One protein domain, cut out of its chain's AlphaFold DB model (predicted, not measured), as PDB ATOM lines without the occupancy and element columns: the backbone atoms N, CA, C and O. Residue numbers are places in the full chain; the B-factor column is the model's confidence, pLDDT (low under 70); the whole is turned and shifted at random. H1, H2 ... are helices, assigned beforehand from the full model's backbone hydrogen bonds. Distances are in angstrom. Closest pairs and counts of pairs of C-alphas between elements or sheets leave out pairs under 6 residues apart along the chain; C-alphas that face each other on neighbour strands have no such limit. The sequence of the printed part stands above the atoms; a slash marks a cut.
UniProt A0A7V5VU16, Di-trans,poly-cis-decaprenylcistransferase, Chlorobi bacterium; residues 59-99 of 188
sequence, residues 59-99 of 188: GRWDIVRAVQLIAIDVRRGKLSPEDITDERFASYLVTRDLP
ATOM      1  N   GLY A  59     -17.365  -6.641 -40.163       98.06
ATOM      2  CA  GLY A  59     -17.638  -6.158 -38.806       98.06
ATOM      3  C   GLY A  59     -16.688  -6.755 -37.768       98.06
ATOM      4  O   GLY A  59     -16.107  -6.036 -36.965       98.06
ATOM      5  N   ARG A  60     -16.408  -8.062 -37.853       98.31
ATOM      6  CA  ARG A  60     -15.391  -8.711 -37.004       98.31
ATOM      7  C   ARG A  60     -14.007  -8.088 -37.172       98.31
ATOM      8  O   ARG A  60     -13.296  -7.921 -36.188       98.31
ATOM      9  N   TRP A  61     -13.603  -7.772 -38.404       97.75
ATOM     10  CA  TRP A  61     -12.323  -7.100 -38.624       97.75
ATOM     11  C   TRP A  61     -12.306  -5.704 -38.000       97.75
ATOM     12  O   TRP A  61     -11.294  -5.339 -37.407       97.75
ATOM     13  N   ASP A  62     -13.395  -4.949 -38.131       98.31
ATOM     14  CA  ASP A  62     -13.489  -3.596 -37.588       98.31
ATOM     15  C   ASP A  62     -13.384  -3.600 -36.058       98.31
ATOM     16  O   ASP A  62     -12.535  -2.913 -35.496       98.31
ATOM     17  N   ILE A  63     -14.123  -4.498 -35.397       98.62
ATOM     18  CA  ILE A  63     -14.055  -4.722 -33.944       98.62
ATOM     19  C   ILE A  63     -12.626  -5.065 -33.508       98.62
ATOM     20  O   ILE A  63     -12.079  -4.436 -32.604       98.62
ATOM     21  N   VAL A  64     -11.977  -6.030 -34.168       98.56
ATOM     22  CA  VAL A  64     -10.594  -6.412 -33.831       98.56
ATOM     23  C   VAL A  64      -9.630  -5.241 -34.035       98.56
ATOM     24  O   VAL A  64      -8.749  -5.016 -33.204       98.56
ATOM     25  N   ARG A  65      -9.794  -4.470 -35.115       98.12
ATOM     26  CA  ARG A  65      -8.990  -3.271 -35.378       98.12
ATOM     27  C   ARG A  65      -9.193  -2.216 -34.288       98.12
ATOM     28  O   ARG A  65      -8.205  -1.642 -33.838       98.12
ATOM     29  N   ALA A  66     -10.430  -1.967 -33.863       98.44
ATOM     30  CA  ALA A  66     -10.736  -1.020 -32.796       98.44
ATOM     31  C   ALA A  66     -10.063  -1.433 -31.479       98.44
ATOM     32  O   ALA A  66      -9.344  -0.630 -30.888       98.44
ATOM     33  N   VAL A  67     -10.170  -2.711 -31.091       98.56
ATOM     34  CA  VAL A  67      -9.486  -3.258 -29.903       98.56
ATOM     35  C   VAL A  67      -7.967  -3.080 -29.990       98.56
ATOM     36  O   VAL A  67      -7.338  -2.677 -29.015       98.56
ATOM     37  N   GLN A  68      -7.354  -3.331 -31.153       98.56
ATOM     38  CA  GLN A  68      -5.913  -3.126 -31.345       98.56
ATOM     39  C   GLN A  68      -5.498  -1.661 -31.154       98.56
ATOM     40  O   GLN A  68      -4.459  -1.397 -30.548       98.56
ATOM     41  N   LEU A  69      -6.290  -0.709 -31.658       98.50
ATOM     42  CA  LEU A  69      -6.023   0.721 -31.493       98.50
ATOM     43  C   LEU A  69      -6.178   1.160 -30.031       98.50
ATOM     44  O   LEU A  69      -5.281   1.817 -29.507       98.50
ATOM     45  N   ILE A  70      -7.245   0.716 -29.361       98.56
ATOM     46  CA  ILE A  70      -7.474   0.948 -27.929       98.56
ATOM     47  C   ILE A  70      -6.293   0.419 -27.111       98.56
ATOM     48  O   ILE A  70      -5.714   1.152 -26.316       98.56
ATOM     49  N   ALA A  71      -5.863  -0.822 -27.351       98.56
ATOM     50  CA  ALA A  71      -4.739  -1.423 -26.634       98.56
ATOM     51  C   ALA A  71      -3.422  -0.650 -26.836       98.56
ATOM     52  O   ALA A  71      -2.613  -0.538 -25.912       98.56
ATOM     53  N   ILE A  72      -3.190  -0.092 -28.031       98.50
ATOM     54  CA  ILE A  72      -2.029   0.767 -28.301       98.50
ATOM     55  C   ILE A  72      -2.103   2.061 -27.489       98.50
ATOM     56  O   ILE A  72      -1.078   2.476 -26.943       98.50
ATOM     57  N   ASP A  73      -3.272   2.695 -27.419       98.44
ATOM     58  CA  ASP A  73      -3.450   3.950 -26.691       98.44
ATOM     59  C   ASP A  73      -3.416   3.744 -25.166       98.44
ATOM     60  O   ASP A  73      -2.781   4.546 -24.477       98.44
ATOM     61  N   VAL A  74      -3.924   2.614 -24.659       98.38
ATOM     62  CA  VAL A  74      -3.741   2.190 -23.258       98.38
ATOM     63  C   VAL A  74      -2.265   1.986 -22.932       98.38
ATOM     64  O   VAL A  74      -1.741   2.576 -21.990       98.38
ATOM     65  N   ARG A  75      -1.535   1.231 -23.762       98.19
ATOM     66  CA  ARG A  75      -0.090   1.012 -23.576       98.19
ATOM     67  C   ARG A  75       0.720   2.313 -23.607       98.19
ATOM     68  O   ARG A  75       1.800   2.375 -23.031       98.19
ATOM     69  N   ARG A  76       0.231   3.343 -24.303       98.00
ATOM     70  CA  ARG A  76       0.850   4.676 -24.373       98.00
ATOM     71  C   ARG A  76       0.430   5.606 -23.230       98.00
ATOM     72  O   ARG A  76       0.876   6.749 -23.223       98.00
ATOM     73  N   GLY A  77      -0.423   5.151 -22.311       97.50
ATOM     74  CA  GLY A  77      -0.947   5.957 -21.208       97.50
ATOM     75  C   GLY A  77      -1.921   7.054 -21.646       97.50
ATOM     76  O   GLY A  77      -2.135   8.002 -20.900       97.50
ATOM     77  N   LYS A  78      -2.488   6.967 -22.858       97.56
ATOM     78  CA  LYS A  78      -3.492   7.926 -23.353       97.56
ATOM     79  C   LYS A  78      -4.913   7.604 -22.890       97.56
ATOM     80  O   LYS A  78      -5.791   8.450 -23.014       97.56
ATOM     81  N   LEU A  79      -5.132   6.371 -22.450       97.06
ATOM     82  CA  LEU A  79      -6.420   5.826 -22.046       97.06
ATOM     83  C   LEU A  79      -6.177   4.819 -20.915       97.06
ATOM     84  O   LEU A  79      -5.185   4.092 -20.959       97.06
ATOM     85  N   SER A  80      -7.065   4.749 -19.932       97.38
ATOM     86  CA  SER A  80      -7.125   3.633 -18.986       97.38
ATOM     87  C   SER A  80      -8.191   2.618 -19.427       97.38
ATOM     88  O   SER A  80      -9.121   2.986 -20.148       97.38
ATOM     89  N   PRO A  81      -8.088   1.332 -19.051       96.94
ATOM     90  CA  PRO A  81      -9.150   0.361 -19.320       96.94
ATOM     91  C   PRO A  81     -10.539   0.813 -18.839       96.94
ATOM     92  O   PRO A  81     -11.535   0.527 -19.495       96.94
ATOM     93  N   GLU A  82     -10.598   1.550 -17.732       97.31
ATOM     94  CA  GLU A  82     -11.820   2.071 -17.116       97.31
ATOM     95  C   GLU A  82     -12.482   3.188 -17.942       97.31
ATOM     96  O   GLU A  82     -13.681   3.422 -17.813       97.31
ATOM     97  N   ASP A  83     -11.732   3.845 -18.834       96.12
ATOM     98  CA  ASP A  83     -12.250   4.874 -19.746       96.12
ATOM     99  C   ASP A  83     -12.967   4.287 -20.983       96.12
ATOM    100  O   ASP A  83     -13.455   5.039 -21.841       96.12
ATOM    101  N   ILE A  84     -12.980   2.957 -21.140       98.00
ATOM    102  CA  ILE A  84     -13.565   2.269 -22.297       98.00
ATOM    103  C   ILE A  84     -15.072   2.084 -22.075       98.00
ATOM    104  O   ILE A  84     -15.515   1.113 -21.467       98.00
ATOM    105  N   THR A  85     -15.859   3.015 -22.613       98.06
ATOM    106  CA  THR A  85     -17.325   2.917 -22.737       98.06
ATOM    107  C   THR A  85     -17.739   2.482 -24.147       98.06
ATOM    108  O   THR A  85     -16.896   2.438 -25.049       98.06
ATOM    109  N   ASP A  86     -19.030   2.220 -24.374       96.88
ATOM    110  CA  ASP A  86     -19.571   1.914 -25.707       96.88
ATOM    111  C   ASP A  86     -19.317   3.063 -26.700       96.88
ATOM    112  O   ASP A  86     -18.868   2.831 -27.824       96.88
ATOM    113  N   GLU A  87     -19.491   4.318 -26.275       96.19
ATOM    114  CA  GLU A  87     -19.218   5.503 -27.099       96.19
ATOM    115  C   GLU A  87     -17.726   5.630 -27.400       96.19
ATOM    116  O   GLU A  87     -17.314   5.950 -28.523       96.19
ATOM    117  N   ARG A  88     -16.883   5.355 -26.393       97.50
ATOM    118  CA  ARG A  88     -15.435   5.360 -26.581       97.50
ATOM    119  C   ARG A  88     -15.044   4.278 -27.573       97.50
ATOM    120  O   ARG A  88     -14.284   4.583 -28.486       97.50
ATOM    121  N   PHE A  89     -15.568   3.064 -27.440       98.38
ATOM    122  CA  PHE A  89     -15.309   1.959 -28.356       98.38
ATOM    123  C   PHE A  89     -15.740   2.300 -29.791       98.38
ATOM    124  O   PHE A  89     -14.931   2.170 -30.715       98.38
ATOM    125  N   ALA A  90     -16.953   2.833 -29.969       97.69
ATOM    126  CA  ALA A  90     -17.480   3.255 -31.266       97.69
ATOM    127  C   ALA A  90     -16.572   4.283 -31.965       97.69
ATOM    128  O   ALA A  90     -16.376   4.219 -33.178       97.69
ATOM    129  N   SER A  91     -15.908   5.167 -31.206       97.62
ATOM    130  CA  SER A  91     -14.959   6.145 -31.764       97.62
ATOM    131  C   SER A  91     -13.704   5.533 -32.421       97.62
ATOM    132  O   SER A  91     -13.028   6.204 -33.212       97.62
ATOM    133  N   TYR A  92     -13.394   4.261 -32.137       98.31
ATOM    134  CA  TYR A  92     -12.278   3.525 -32.746       98.31
ATOM    135  C   TYR A  92     -12.677   2.706 -33.986       98.31
ATOM    136  O   TYR A  92     -11.787   2.288 -34.746       98.31
ATOM    137  N   LEU A  93     -13.975   2.501 -34.228       98.44
ATOM    138  CA  LEU A  93     -14.485   1.823 -35.423       98.44
ATOM    139  C   LEU A  93     -14.284   2.687 -36.675       98.44
ATOM    140  O   LEU A  93     -14.186   3.917 -36.610       98.44
ATOM    141  N   VAL A  94     -14.214   2.062 -37.857       97.44
ATOM    142  CA  VAL A  94     -14.126   2.825 -39.122       97.44
ATOM    143  C   VAL A  94     -15.423   3.572 -39.460       97.44
ATOM    144  O   VAL A  94     -15.427   4.432 -40.341       97.44
ATOM    145  N   THR A  95     -16.502   3.253 -38.753       97.06
ATOM    146  CA  THR A  95     -17.849   3.821 -38.851       97.06
ATOM    147  C   THR A  95     -18.098   4.993 -37.907       97.06
ATOM    148  O   THR A  95     -19.146   5.602 -38.021       97.06
ATOM    149  N   ARG A  96     -17.145   5.382 -37.049       96.44
ATOM    150  CA  ARG A  96     -17.293   6.410 -35.991       96.44
ATOM    151  C   ARG A  96     -17.966   7.748 -36.354       96.44
ATOM    152  O   ARG A  96     -18.405   8.459 -35.463       96.44
ATOM    153  N   ASP A  97     -17.977   8.127 -37.633       93.44
ATOM    154  CA  ASP A  97     -18.598   9.373 -38.113       93.44
ATOM    155  C   ASP A  97     -19.962   9.121 -38.792       93.44
ATOM    156  O   ASP A  97     -20.454   9.970 -39.538       93.44
ATOM    157  N   LEU A  98     -20.514   7.917 -38.648       93.81
ATOM    158  CA  LEU A  98     -21.782   7.482 -39.217       93.81
ATOM    159  C   LEU A  98     -22.770   7.232 -38.074       93.81
ATOM    160  O   LEU A  98     -22.358   6.716 -37.036       93.81
ATOM    161  N   PRO A  99     -24.054   7.566 -38.259       93.62
ATOM    162  CA  PRO A  99     -25.086   7.108 -37.345       93.62
ATOM    163  C   PRO A  99     -25.272   5.592 -37.479       93.62
ATOM    164  O   PRO A  99     -24.993   5.010 -38.536       93.62
TER     165      PRO A  99
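This is residues 59 to 99 of the 188 residues of the protein "Di-trans,poly-cis-decaprenylcistransferase" of Chlorobi bacterium (UniProt A0A7V5VU16). One long helix, H1, makes the length of the domain, and after it the printed part folds back along one side of H1, through a link, the short helix H2 and a last stretch without a named element, residues 91 to 99. The printed part has 41 residues, with two named helices in the order H1, H2 and no named strand; the class is all helix. It is compact, with a radius of gyration of the C-alphas of 10.0 A, and elongated, spanning 28 by 18 by 13 A.

H1, residues 59 to 75, and H2, residues 86 to 90, only just touch, with 3 pairs of C-alphas within 8 A. H1 touches H2 with residues 66 to 70 alone. Their closest C-alphas, those of Ala 66 and Phe 89, are 7.0 A apart. In H1 and H2 every O i to N i+4 pair is within hydrogen-bond range.

H1 begins at C-alpha 59 (-17.638, -6.158, -38.806) and measures 24.3 A to C-alpha 75. H2 measures 6.1 A and ends at C-alpha 90 (-17.480, 3.255, -31.266).

The two C-alphas farthest apart, those of Arg 75 and Pro 99, are 29.2 A apart. The printed part has no cut, and the link from H1 to H2, 10 residues, is short. No printed residue is under 70 in pLDDT.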